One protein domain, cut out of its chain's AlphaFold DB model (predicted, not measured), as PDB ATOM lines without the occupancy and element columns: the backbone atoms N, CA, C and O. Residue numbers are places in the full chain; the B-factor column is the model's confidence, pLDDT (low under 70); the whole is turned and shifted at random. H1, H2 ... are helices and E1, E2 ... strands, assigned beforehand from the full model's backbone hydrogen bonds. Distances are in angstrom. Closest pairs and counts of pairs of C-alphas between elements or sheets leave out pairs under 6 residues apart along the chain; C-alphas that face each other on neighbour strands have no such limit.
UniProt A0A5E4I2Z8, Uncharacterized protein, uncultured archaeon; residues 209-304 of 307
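This is residues 209 to 304 of the 307 residues of an uncharacterized protein of uncultured archaeon (UniProt A0A5E4I2Z8). What shape is this? It is a single twisted sheet of six antiparallel strands, built from two three-stranded meanders, each strand the antiparallel neighbour of the one before: short E1 E2 E3 and long E4 E5 E6. The link between the meanders holds the helices: H1 packs beside the strands, and little H2 only grazes the sheet. How is it made up? The 96 printed residues have the named elements E1 E2 E3 H1 H2 E4 E5 E6 in chain order, a mixed class, with sheet order E3 E2 E1 E4 E5 E6. It is compact, with a radius of gyration of the C-alphas of 13.1 A and spans of 41 by 28 by 26 A.

Where are the first strands? E1 is residues 209 to 214, beginning at C-alpha 209 (378.432, 265.533, 293.631); E2 is 218 to 223 and E3 is 228 to 233. Where are the helices? H1 is residues 236 to 245, 14.3 A long, beginning at C-alpha 236 (360.215, 280.097, 281.116), and H2 is 252 to 255. Where are the long strands? E4 is residues 263 to 274, 33.9 A; E5 is 277 to 289, 35.5 A; E6 is 292 to 303, 26.7 A, ending at C-alpha 303 (365.544, 268.562, 296.075).

How do the strands pair? Hairpin E1 and E2 has N 211 and O 222 at 2.8 A, hairpin E2 and E3 has N 219 and O 232 at 2.8 A, and neighbours E1 and E4 have N 212 and O 267 at 2.8 A. Hairpin E4 and E5 has N 274 and O 277 at 2.7 A, and hairpin E5 and E6 has N 282 and O 301 at 2.8 A. E5 bends by 56 degrees at residue 285, and E6 bends by 79 degrees at residue 297. How do the helices stand? H1 is on the sheet at a height of 7.9 A, over none of its strands, and the closest C-alphas of H1 and E6 are those of Met 245 and Leu 303, 5.8 A. H1 and H2 only just touch, with 3 pairs of C-alphas within 8 A; the closest are those of Glu 243 and Cys 252, 5.5 A. In H1 every O i to N i+4 pair is within hydrogen-bond range, and H2 is too short for such a pair.

How far does it reach? The two C-alphas farthest apart are those of Pro 275 and Thr 290, 42.2 A. Are there cuts or long links? The printed part has no cut, and no link is long. Where is confidence low? Residues 226 to 230, 259 to 262, 285 to 292, 295 to 296 and 304 are under 70.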
ATOM      1  N   HIS A 209     378.215 264.363 292.780       86.88
ATOM      2  CA  HIS A 209     378.432 265.533 293.631       86.88
ATOM      3  C   HIS A 209     379.136 266.641 292.846       86.88
ATOM      4  O   HIS A 209     379.857 266.392 291.876       86.88
ATOM      5  N   GLY A 210     378.940 267.888 293.262       88.31
ATOM      6  CA  GLY A 210     379.504 269.020 292.540       88.31
ATOM      7  C   GLY A 210     379.018 270.372 293.032       88.31
ATOM      8  O   GLY A 210     378.535 270.519 294.154       88.31
ATOM      9  N   LYS A 211     379.151 271.374 292.164       87.44
ATOM     10  CA  LYS A 211     378.597 272.714 292.334       87.44
ATOM     11  C   LYS A 211     377.489 272.951 291.315       87.44
ATOM     12  O   LYS A 211     377.654 272.636 290.142       87.44
ATOM     13  N   LEU A 212     376.389 273.541 291.759       87.94
ATOM     14  CA  LEU A 212     375.363 274.120 290.899       87.94
ATOM     15  C   LEU A 212     375.450 275.643 290.978       87.94
ATOM     16  O   LEU A 212     375.665 276.203 292.057       87.94
ATOM     17  N   ILE A 213     375.303 276.301 289.834       87.00
ATOM     18  CA  ILE A 213     375.305 277.756 289.703       87.00
ATOM     19  C   ILE A 213     374.062 278.148 288.913       87.00
ATOM     20  O   ILE A 213     373.833 277.629 287.823       87.00
ATOM     21  N   ILE A 214     373.264 279.051 289.470       87.06
ATOM     22  CA  ILE A 214     372.060 279.583 288.828       87.06
ATOM     23  C   ILE A 214     372.227 281.090 288.696       87.06
ATOM     24  O   ILE A 214     372.303 281.783 289.712       87.06
ATOM     25  N   ASP A 215     372.302 281.594 287.470       84.44
ATOM     26  CA  ASP A 215     372.302 283.028 287.178       84.44
ATOM     27  C   ASP A 215     370.999 283.448 286.470       84.44
ATOM     28  O   ASP A 215     370.017 282.711 286.472       84.44
ATOM     29  N   SER A 216     370.940 284.667 285.932       81.94
ATOM     30  CA  SER A 216     369.747 285.181 285.234       81.94
ATOM     31  C   SER A 216     369.449 284.513 283.881       81.94
ATOM     32  O   SER A 216     368.349 284.672 283.360       81.94
ATOM     33  N   LYS A 217     370.419 283.803 283.301       83.44
ATOM     34  CA  LYS A 217     370.382 283.231 281.950       83.44
ATOM     35  C   LYS A 217     370.654 281.733 281.923       83.44
ATOM     36  O   LYS A 217     370.219 281.081 280.983       83.44
ATOM     37  N   HIS A 218     371.365 281.190 282.906       88.00
ATOM     38  CA  HIS A 218     371.872 279.829 282.864       88.00
ATOM     39  C   HIS A 218     371.759 279.104 284.201       88.00
ATOM     40  O   HIS A 218     372.022 279.645 285.278       88.00
ATOM     41  N   PHE A 219     371.457 277.819 284.090       88.25
ATOM     42  CA  PHE A 219     371.650 276.808 285.110       88.25
ATOM     43  C   PHE A 219     372.865 275.958 284.724       88.25
ATOM     44  O   PHE A 219     372.870 275.299 283.687       88.25
ATOM     45  N   THR A 220     373.909 275.980 285.548       88.50
ATOM     46  CA  THR A 220     375.172 275.276 285.293       88.50
ATOM     47  C   THR A 220     375.443 274.264 286.394       88.50
ATOM     48  O   THR A 220     375.354 274.591 287.579       88.50
ATOM     49  N   VAL A 221     375.839 273.049 286.014       87.94
ATOM     50  CA  VAL A 221     376.275 272.002 286.947       87.94
ATOM     51  C   VAL A 221     377.718 271.638 286.639       87.94
ATOM     52  O   VAL A 221     378.054 271.231 285.532       87.94
ATOM     53  N   LYS A 222     378.577 271.779 287.643       87.19
ATOM     54  CA  LYS A 222     379.989 271.415 287.590       87.19
ATOM     55  C   LYS A 222     380.227 270.261 288.548       87.19
ATOM     56  O   LYS A 222     380.227 270.471 289.763       87.19
ATOM     57  N   SER A 223     380.421 269.056 288.031       82.88
ATOM     58  CA  SER A 223     380.768 267.911 288.869       82.88
ATOM     59  C   SER A 223     382.218 268.007 289.353       82.88
ATOM     60  O   SER A 223     383.068 268.702 288.785       82.88
ATOM     61  N   SER A 224     382.505 267.325 290.456       73.62
ATOM     62  CA  SER A 224     383.825 267.313 291.102       73.62
ATOM     63  C   SER A 224     384.942 266.699 290.251       73.62
ATOM     64  O   SER A 224     386.104 267.055 290.429       73.62
ATOM     65  N   ASN A 225     384.601 265.834 289.294       71.31
ATOM     66  CA  ASN A 225     385.525 265.244 288.319       71.31
ATOM     67  C   ASN A 225     385.931 266.212 287.183       71.31
ATOM     68  O   ASN A 225     386.575 265.793 286.225       71.31
ATOM     69  N   GLY A 226     385.548 267.491 287.263       62.16
ATOM     70  CA  GLY A 226     385.896 268.510 286.274       62.16
ATOM     71  C   GLY A 226     384.993 268.535 285.040       62.16
ATOM     72  O   GLY A 226     385.161 269.424 284.207       62.16
ATOM     73  N   PHE A 227     384.016 267.627 284.937       65.56
ATOM     74  CA  PHE A 227     383.008 267.676 283.883       65.56
ATOM     75  C   PHE A 227     382.038 268.836 284.158       65.56
ATOM     76  O   PHE A 227     381.411 268.934 285.215       65.56
ATOM     77  N   VAL A 228     381.960 269.774 283.220       65.62
ATOM     78  CA  VAL A 228     380.948 270.829 283.237       65.62
ATOM     79  C   VAL A 228     379.830 270.345 282.333       65.62
ATOM     80  O   VAL A 228     380.051 270.141 281.144       65.62
ATOM     81  N   HIS A 229     378.646 270.131 282.898       67.50
ATOM     82  CA  HIS A 229     377.457 269.994 282.070       67.50
ATOM     83  C   HIS A 229     377.165 271.361 281.454       67.50
ATOM     84  O   HIS A 229     377.168 272.363 282.178       67.50
ATOM     85  N   ASP A 230     376.949 271.390 280.136       64.12
ATOM     86  CA  ASP A 230     376.662 272.615 279.390       64.12
ATOM     87  C   ASP A 230     375.601 273.459 280.101       64.12
ATOM     88  O   ASP A 230     374.625 272.945 280.655       64.12
ATOM     89  N   ALA A 231     375.822 274.773 280.099       75.75
ATOM     90  CA  ALA A 231     374.925 275.746 280.695       75.75
ATOM     91  C   ALA A 231     373.523 275.619 280.075       75.75
ATOM     92  O   ALA A 231     373.311 275.957 278.910       75.75
ATOM     93  N   ILE A 232     372.555 275.140 280.858       83.81
ATOM     94  CA  ILE A 232     371.159 275.050 280.434       83.81
ATOM     95  C   ILE A 232     370.583 276.460 280.477       83.81
ATOM     96  O   ILE A 232     370.544 277.079 281.540       83.81
ATOM     97  N   GLY A 233     370.138 276.971 279.330       84.75
ATOM     98  CA  GLY A 233     369.457 278.261 279.259       84.75
ATOM     99  C   GLY A 233     368.206 278.286 280.143       84.75
ATOM    100  O   GLY A 233     367.418 277.343 280.135       84.75
ATOM    101  N   ILE A 234     368.017 279.363 280.903       84.94
ATOM    102  CA  ILE A 234     366.820 279.586 281.718       84.94
ATOM    103  C   ILE A 234     365.764 280.250 280.836       84.94
ATOM    104  O   ILE A 234     365.642 281.473 280.781       84.94
ATOM    105  N   ASP A 235     365.015 279.414 280.126       87.06
ATOM    106  CA  ASP A 235     363.727 279.781 279.544       87.06
ATOM    107  C   ASP A 235     362.603 279.708 280.599       87.06
ATOM    108  O   ASP A 235     362.824 279.337 281.756       87.06
ATOM    109  N   GLU A 236     361.380 280.080 280.219       84.94
ATOM    110  CA  GLU A 236     360.215 280.097 281.116       84.94
ATOM    111  C   GLU A 236     359.923 278.711 281.726       84.94
ATOM    112  O   GLU A 236     359.643 278.594 282.921       84.94
ATOM    113  N   LEU A 237     360.083 277.639 280.939       87.69
ATOM    114  CA  LEU A 237     359.903 276.258 281.399       87.69
ATOM    115  C   LEU A 237     360.960 275.857 282.432       87.69
ATOM    116  O   LEU A 237     360.631 275.277 283.467       87.69
ATOM    117  N   THR A 238     362.229 276.173 282.173       87.75
ATOM    118  CA  THR A 238     363.345 275.894 283.083       87.75
ATOM    119  C   THR A 238     363.214 276.718 284.359       87.75
ATOM    120  O   THR A 238     363.443 276.192 285.447       87.75
ATOM    121  N   HIS A 239     362.770 277.974 284.257       86.94
ATOM    122  CA  HIS A 239     362.491 278.819 285.413       86.94
ATOM    123  C   HIS A 239     361.421 278.193 286.317       86.94
ATOM    124  O   HIS A 239     361.681 277.965 287.498       86.94
ATOM    125  N   HIS A 240     360.259 277.830 285.767       87.19
ATOM    126  CA  HIS A 240     359.183 277.199 286.538       87.19
ATOM    127  C   HIS A 240     359.550 275.808 287.068       87.19
ATOM    128  O   HIS A 240     359.151 275.439 288.178       87.19
ATOM    129  N   ALA A 241     360.344 275.035 286.323       89.00
ATOM    130  CA  ALA A 241     360.869 273.764 286.805       89.00
ATOM    131  C   ALA A 241     361.769 273.968 288.036       89.00
ATOM    132  O   ALA A 241     361.568 273.295 289.050       89.00
ATOM    133  N   LEU A 242     362.694 274.935 287.986       87.94
ATOM    134  CA  LEU A 242     363.566 275.296 289.109       87.94
ATOM    135  C   LEU A 242     362.777 275.840 290.305       87.94
ATOM    136  O   LEU A 242     363.053 275.441 291.437       87.94
ATOM    137  N   GLU A 243     361.782 276.704 290.082       86.50
ATOM    138  CA  GLU A 243     360.884 277.180 291.142       86.50
ATOM    139  C   GLU A 243     360.190 276.017 291.855       86.50
ATOM    140  O   GLU A 243     360.128 276.014 293.083       86.50
ATOM    141  N   GLY A 244     359.725 275.016 291.100       85.06
ATOM    142  CA  GLY A 244     359.111 273.804 291.635       85.06
ATOM    143  C   GLY A 244     360.079 272.942 292.448       85.06
ATOM    144  O   GLY A 244     359.775 272.591 293.585       85.06
ATOM    145  N   MET A 245     361.276 272.659 291.918       83.19
ATOM    146  CA  MET A 245     362.313 271.897 292.644       83.19
ATOM    147  C   MET A 245     362.733 272.577 293.948       83.19
ATOM    148  O   MET A 245     363.116 271.909 294.909       83.19
ATOM    149  N   LEU A 246     362.687 273.912 293.969       82.19
ATOM    150  CA  LEU A 246     363.116 274.744 295.085       82.19
ATOM    151  C   LEU A 246     361.955 275.245 295.950       82.19
ATOM    152  O   LEU A 246     362.231 275.983 296.896       82.19
ATOM    153  N   ALA A 247     360.699 274.881 295.669       80.00
ATOM    154  CA  ALA A 247     359.503 275.513 296.243       80.00
ATOM    155  C   ALA A 247     359.523 275.577 297.781       80.00
ATOM    156  O   ALA A 247     359.162 276.594 298.368       80.00
ATOM    157  N   ASN A 248     360.047 274.532 298.425       73.44
ATOM    158  CA  ASN A 248     360.155 274.417 299.884       73.44
ATOM    159  C   ASN A 248     361.527 274.841 300.431       73.44
ATOM    160  O   ASN A 248     361.942 274.412 301.508       73.44
ATOM    161  N   THR A 249     362.268 275.658 299.683       74.50
ATOM    162  CA  THR A 249     363.633 276.064 300.022       74.50
ATOM    163  C   THR A 249     363.759 277.591 300.059       74.50
ATOM    164  O   THR A 249     363.128 278.294 299.264       74.50
ATOM    165  N   PRO A 250     364.655 278.141 300.900       70.62
ATOM    166  CA  PRO A 250     364.963 279.572 300.898       70.62
ATOM    167  C   PRO A 250     365.520 280.095 299.562       70.62
ATOM    168  O   PRO A 250     365.622 281.309 299.377       70.62
ATOM    169  N   LEU A 251     365.916 279.204 298.641       72.69
ATOM    170  CA  LEU A 251     366.436 279.577 297.329       72.69
ATOM    171  C   LEU A 251     365.346 279.937 296.318       72.69
ATOM    172  O   LEU A 251     365.631 280.734 295.431       72.69
ATOM    173  N   CYS A 252     364.109 279.446 296.454       76.69
ATOM    174  CA  CYS A 252     363.032 279.790 295.513       76.69
ATOM    175  C   CYS A 252     362.731 281.299 295.523       76.69
ATOM    176  O   CYS A 252     362.717 281.953 294.481       76.69
ATOM    177  N   ALA A 253     362.643 281.904 296.712       73.94
ATOM    178  CA  ALA A 253     362.492 283.355 296.852       73.94
ATOM    179  C   ALA A 253     363.689 284.149 296.292       73.94
ATOM    180  O   ALA A 253     363.549 285.327 295.959       73.94
ATOM    181  N   ARG A 254     364.873 283.528 296.209       73.94
ATOM    182  CA  ARG A 254     366.078 284.144 295.637       73.94
ATOM    183  C   ARG A 254     366.115 284.014 294.118       73.94
ATOM    184  O   ARG A 254     366.511 284.980 293.480       73.94
ATOM    185  N   LEU A 255     365.643 282.898 293.559       76.12
ATOM    186  CA  LEU A 255     365.509 282.676 292.115       76.12
ATOM    187  C   LEU A 255     364.698 283.805 291.455       76.12
ATOM    188  O   LEU A 255     365.141 284.400 290.477       76.12
ATOM    189  N   LYS A 256     363.581 284.197 292.081       72.12
ATOM    190  CA  LYS A 256     362.728 285.317 291.638       72.12
ATOM    191  C   LYS A 256     363.429 286.679 291.611       72.12
ATOM    192  O   LYS A 256     362.975 287.580 290.920       72.12
ATOM    193  N   LYS A 257     364.510 286.848 292.380       73.25
ATOM    194  CA  LYS A 257     365.284 288.099 292.481       73.25
ATOM    195  C   LYS A 257     366.515 288.119 291.565       73.25
ATOM    196  O   LYS A 257     367.258 289.099 291.591       73.25
ATOM    197  N   LEU A 258     366.764 287.051 290.801       72.38
ATOM    198  CA  LEU A 258     367.877 286.985 289.848       72.38
ATOM    199  C   LEU A 258     367.572 287.725 288.539       72.38
ATOM    200  O   LEU A 258     368.499 288.170 287.865       72.38
ATOM    201  N   SER A 259     366.296 287.918 288.194       62.50
ATOM    202  CA  SER A 259     365.894 288.684 287.013       62.50
ATOM    203  C   SER A 259     366.254 290.168 287.184       62.50
ATOM    204  O   SER A 259     365.717 290.869 288.037       62.50
ATOM    205  N   GLY A 260     367.212 290.651 286.384       64.12
ATOM    206  CA  GLY A 260     367.612 292.066 286.340       64.12
ATOM    207  C   GLY A 260     368.895 292.444 287.092       64.12
ATOM    208  O   GLY A 260     369.211 293.628 287.168       64.12
ATOM    209  N   SER A 261     369.663 291.485 287.627       63.22
ATOM    210  CA  SER A 261     370.965 291.758 288.264       63.22
ATOM    211  C   SER A 261     372.056 290.794 287.784       63.22
ATOM    212  O   SER A 261     371.776 289.626 287.533       63.22
ATOM    213  N   ASN A 262     373.314 291.252 287.706       69.12
ATOM    214  CA  ASN A 262     374.496 290.392 287.506       69.12
ATOM    215  C   ASN A 262     374.798 289.608 288.797       69.12
ATOM    216  O   ASN A 262     375.834 289.808 289.438       69.12
ATOM    217  N   SER A 263     373.849 288.778 289.228       74.38
ATOM    218  CA  SER A 263     373.992 287.934 290.406       74.38
ATOM    219  C   SER A 263     373.717 286.472 290.094       74.38
ATOM    220  O   SER A 263     372.980 286.142 289.165       74.38
ATOM    221  N   SER A 264     374.342 285.598 290.874       82.44
ATOM    222  CA  SER A 264     374.157 284.157 290.779       82.44
ATOM    223  C   SER A 264     374.077 283.520 292.161       82.44
ATOM    224  O   SER A 264     374.585 284.042 293.160       82.44
ATOM    225  N   ILE A 265     373.393 282.385 292.223       82.94
ATOM    226  CA  ILE A 265     373.331 281.512 293.389       82.94
ATOM    227  C   ILE A 265     374.287 280.357 293.129       82.94
ATOM    228  O   ILE A 265     374.125 279.658 292.133       82.94
ATOM    229  N   ALA A 266     375.237 280.136 294.034       84.44
ATOM    230  CA  ALA A 266     376.116 278.977 293.998       84.44
ATOM    231  C   ALA A 266     375.809 278.058 295.188       84.44
ATOM    232  O   ALA A 266     375.655 278.497 296.331       84.44
ATOM    233  N   ALA A 267     375.710 276.760 294.925       84.94
ATOM    234  CA  ALA A 267     375.533 275.762 295.967       84.94
ATOM    235  C   ALA A 267     376.332 274.502 295.643       84.94
ATOM    236  O   ALA A 267     376.505 274.142 294.482       84.94
ATOM    237  N   SER A 268     376.816 273.816 296.671       88.50
ATOM    238  CA  SER A 268     377.336 272.459 296.514       88.50
ATOM    239  C   SER A 268     376.188 271.463 296.609       88.50
ATOM    240  O   SER A 268     375.270 271.669 297.405       88.50
ATOM    241  N   PHE A 269     376.242 270.378 295.849       89.44
ATOM    242  CA  PHE A 269     375.274 269.293 295.950       89.44
ATOM    243  C   PHE A 269     375.954 267.931 296.035       89.44
ATOM    244  O   PHE A 269     377.087 267.756 295.586       89.44
ATOM    245  N   GLU A 270     375.221 266.974 296.590       90.81
ATOM    246  CA  GLU A 270     375.606 265.576 296.724       90.81
ATOM    247  C   GLU A 270     374.370 264.686 296.551       90.81
ATOM    248  O   GLU A 270     373.286 264.984 297.062       90.81
ATOM    249  N   THR A 271     374.525 263.588 295.821       88.62
ATOM    250  CA  THR A 271     373.497 262.572 295.616       88.62
ATOM    251  C   THR A 271     373.639 261.490 296.672       88.62
ATOM    252  O   THR A 271     374.687 260.860 296.792       88.62
ATOM    253  N   ILE A 272     372.566 261.242 297.408       88.06
ATOM    254  CA  ILE A 272     372.506 260.277 298.497       88.06
ATOM    255  C   ILE A 272     371.556 259.156 298.069       88.06
ATOM    256  O   ILE A 272     370.363 259.417 297.876       88.06
ATOM    257  N   PRO A 273     372.041 257.913 297.912       85.06
ATOM    258  CA  PRO A 273     371.174 256.761 297.705       85.06
ATOM    259  C   PRO A 273     370.272 256.547 298.925       85.06
ATOM    260  O   PRO A 273     370.722 256.616 300.068       85.06
ATOM    261  N   THR A 274     368.995 256.273 298.691       82.88
ATOM    262  CA  THR A 274     367.999 255.946 299.716       82.88
ATOM    263  C   THR A 274     367.185 254.724 299.287       82.88
ATOM    264  O   THR A 274     367.151 254.421 298.094       82.88
ATOM    265  N   PRO A 275     366.512 254.022 300.219       80.75
ATOM    266  CA  PRO A 275     365.652 252.886 299.875       80.75
ATOM    267  C   PRO A 275     364.577 253.223 298.827       80.75
ATOM    268  O   PRO A 275     364.236 252.374 298.011       80.75
ATOM    269  N   ASP A 276     364.117 254.477 298.806       78.62
ATOM    270  CA  ASP A 276     363.054 254.967 297.920       78.62
ATOM    271  C   ASP A 276     363.585 255.649 296.636       78.62
ATOM    272  O   ASP A 276     362.816 256.256 295.892       78.62
ATOM    273  N   GLY A 277     364.900 255.602 296.373       81.75
ATOM    274  CA  GLY A 277     365.535 256.225 295.203       81.75
ATOM    275  C   GLY A 277     366.733 257.114 295.549       81.75
ATOM    276  O   GLY A 277     367.411 256.914 296.551       81.75
ATOM    277  N   ILE A 278     367.029 258.115 294.719       84.06
ATOM    278  CA  ILE A 278     368.149 259.050 294.943       84.06
ATOM    279  C   ILE A 278     367.602 260.332 295.568       84.06
ATOM    280  O   ILE A 278     366.688 260.920 294.998       84.06
ATOM    281  N   LYS A 279     368.183 260.805 296.678       86.31
ATOM    282  CA  LYS A 279     367.950 262.153 297.226       86.31
ATOM    283  C   LYS A 279     369.104 263.074 296.868       86.31
ATOM    284  O   LYS A 279     370.259 262.706 297.044       86.31
ATOM    285  N   ILE A 280     368.812 264.292 296.428       88.19
ATOM    286  CA  ILE A 280     369.852 265.287 296.141       88.19
ATOM    287  C   ILE A 280     369.898 266.286 297.289       88.19
ATOM    288  O   ILE A 280     368.981 267.090 297.464       88.19
ATOM    289  N   LYS A 281     370.967 266.223 298.081       90.06
ATOM    290  CA  LYS A 281     371.259 267.174 299.149       90.06
ATOM    291  C   LYS A 281     371.978 268.370 298.548       90.06
ATOM    292  O   LYS A 281     373.013 268.215 297.913       90.06
ATOM    293  N   VAL A 282     371.460 269.565 298.788       88.00
ATOM    294  CA  VAL A 282     372.073 270.819 298.359       88.00
ATOM    295  C   VAL A 282     372.425 271.638 299.586       88.00
ATOM    296  O   VAL A 282     371.602 271.828 300.481       88.00
ATOM    297  N   VAL A 283     373.654 272.134 299.616       86.19
ATOM    298  CA  VAL A 283     374.167 273.050 300.629       86.19
ATOM    299  C   VAL A 283     374.450 274.376 299.942       86.19
ATOM    300  O   VAL A 283     375.420 274.518 299.196       86.19
ATOM    301  N   ALA A 284     373.576 275.348 300.173       81.19
ATOM    302  CA  ALA A 284     373.722 276.689 299.633       81.19
ATOM    303  C   ALA A 284     374.297 277.609 300.707       81.19
ATOM    304  O   ALA A 284     373.712 277.745 301.780       81.19
ATOM    305  N   GLY A 285     375.417 278.259 300.407       67.38
ATOM    306  CA  GLY A 285     376.119 279.148 301.337       67.38
ATOM    307  C   GLY A 285     376.802 280.329 300.656       67.38
ATOM    308  O   GLY A 285     377.459 281.100 301.338       67.38
ATOM    309  N   GLU A 286     376.660 280.485 299.337       68.25
ATOM    310  CA  GLU A 286     377.409 281.469 298.559       68.25
ATOM    311  C   GLU A 286     376.508 282.137 297.510       68.25
ATOM    312  O   GLU A 286     375.739 281.487 296.796       68.25
ATOM    313  N   ARG A 287     376.567 283.466 297.437       67.56
ATOM    314  CA  ARG A 287     375.949 284.268 296.376       67.56
ATOM    315  C   ARG A 287     377.032 285.126 295.751       67.56
ATOM    316  O   ARG A 287     377.741 285.798 296.487       67.56
ATOM    317  N   VAL A 288     377.105 285.171 294.427       65.81
ATOM    318  CA  VAL A 288     378.013 286.096 293.738       65.81
ATOM    319  C   VAL A 288     377.207 287.295 293.253       65.81
ATOM    320  O   VAL A 288     376.167 287.127 292.612       65.81
ATOM    321  N   ILE A 289     377.649 288.509 293.583       66.12
ATOM    322  CA  ILE A 289     377.077 289.768 293.084       66.12
ATOM    323  C   ILE A 289     378.230 290.574 292.500       66.12
ATOM    324  O   ILE A 289     379.187 290.851 293.211       66.12
ATOM    325  N   THR A 290     378.162 290.927 291.212       66.31
ATOM    326  CA  THR A 290     379.166 291.799 290.557       66.31
ATOM    327  C   THR A 290     380.629 291.358 290.741       66.31
ATOM    328  O   THR A 290     381.526 292.189 290.721       66.31
ATOM    329  N   GLY A 291     380.876 290.051 290.890       63.94
ATOM    330  CA  GLY A 291     382.213 289.478 291.100       63.94
ATOM    331  C   GLY A 291     382.585 289.217 292.564       63.94
ATOM    332  O   GLY A 291     383.499 288.435 292.806       63.94
ATOM    333  N   ASP A 292     381.839 289.764 293.525       65.94
ATOM    334  CA  ASP A 292     382.071 289.549 294.954       65.94
ATOM    335  C   ASP A 292     381.272 288.348 295.472       65.94
ATOM    336  O   ASP A 292     380.051 288.259 295.295       65.94
ATOM    337  N   ALA A 293     381.962 287.418 296.138       70.94
ATOM    338  CA  ALA A 293     381.352 286.264 296.790       70.94
ATOM    339  C   ALA A 293     380.863 286.633 298.198       70.94
ATOM    340  O   ALA A 293     381.644 286.860 299.122       70.94
ATOM    341  N   ILE A 294     379.546 286.654 298.381       70.69
ATOM    342  CA  ILE A 294     378.891 286.822 299.675       70.69
ATOM    343  C   ILE A 294     378.615 285.434 300.248       70.69
ATOM    344  O   ILE A 294     377.675 284.743 299.834       70.69
ATOM    345  N   VAL A 295     379.430 285.038 301.224       67.88
ATOM    346  CA  VAL A 295     379.261 283.785 301.964       67.88
ATOM    347  C   VAL A 295     378.301 284.012 303.131       67.88
ATOM    348  O   VAL A 295     378.511 284.884 303.971       67.88
ATOM    349  N   TYR A 296     377.229 283.230 303.189       69.06
ATOM    350  CA  TYR A 296     376.241 283.245 304.267       69.06
ATOM    351  C   TYR A 296     376.220 281.898 304.994       69.06
ATOM    352  O   TYR A 296     376.781 280.908 304.524       69.06
ATOM    353  N   LYS A 297     375.552 281.845 306.156       72.25
ATOM    354  CA  LYS A 297     375.395 280.602 306.921       72.25
ATOM    355  C   LYS A 297     374.811 279.508 306.009       72.25
ATOM    356  O   LYS A 297     373.723 279.716 305.469       72.25
ATOM    357  N   PRO A 298     375.505 278.374 305.813       76.69
ATOM    358  CA  PRO A 298     375.080 277.371 304.849       76.69
ATOM    359  C   PRO A 298     373.724 276.782 305.240       76.69
ATOM    360  O   PRO A 298     373.507 276.375 306.383       76.69
ATOM    361  N   HIS A 299     372.813 276.721 304.273       77.94
ATOM    362  CA  HIS A 299     371.514 276.076 304.403       77.94
ATOM    363  C   HIS A 299     371.515 274.773 303.617       77.94
ATOM    364  O   HIS A 299     371.819 274.761 302.425       77.94
ATOM    365  N   THR A 300     371.154 273.687 304.296       82.88
ATOM    366  CA  THR A 300     370.984 272.372 303.679       82.88
ATOM    367  C   THR A 300     369.512 272.136 303.382       82.88
ATOM    368  O   THR A 300     368.668 272.339 304.252       82.88
ATOM    369  N   PHE A 301     369.208 271.684 302.175       85.81
ATOM    370  CA  PHE A 301     367.875 271.247 301.780       85.81
ATOM    371  C   PHE A 301     367.978 270.086 300.793       85.81
ATOM    372  O   PHE A 301     369.051 269.795 300.262       85.81
ATOM    373  N   TYR A 302     366.857 269.407 300.578       85.75
ATOM    374  CA  TYR A 302     366.766 268.274 299.669       85.75
ATOM    375  C   TYR A 302     365.877 268.655 298.493       85.75
ATOM    376  O   TYR A 302     364.792 269.200 298.697       85.75
ATOM    377  N   LEU A 303     366.349 268.390 297.279       83.94
ATOM    378  CA  LEU A 303     365.544 268.562 296.075       83.94
ATOM    379  C   LEU A 303     364.622 267.355 295.902       83.94
ATOM    380  O   LEU A 303     364.994 266.233 296.246       83.94
ATOM    381  N   SER A 304     363.449 267.591 295.319       69.94
ATOM    382  CA  SER A 304     362.528 266.544 294.881       69.94
ATOM    383  C   SER A 304     362.248 266.696 293.390       69.94
ATOM    384  O   SER A 304     362.081 267.816 292.902       69.94
TER     385      SER A 304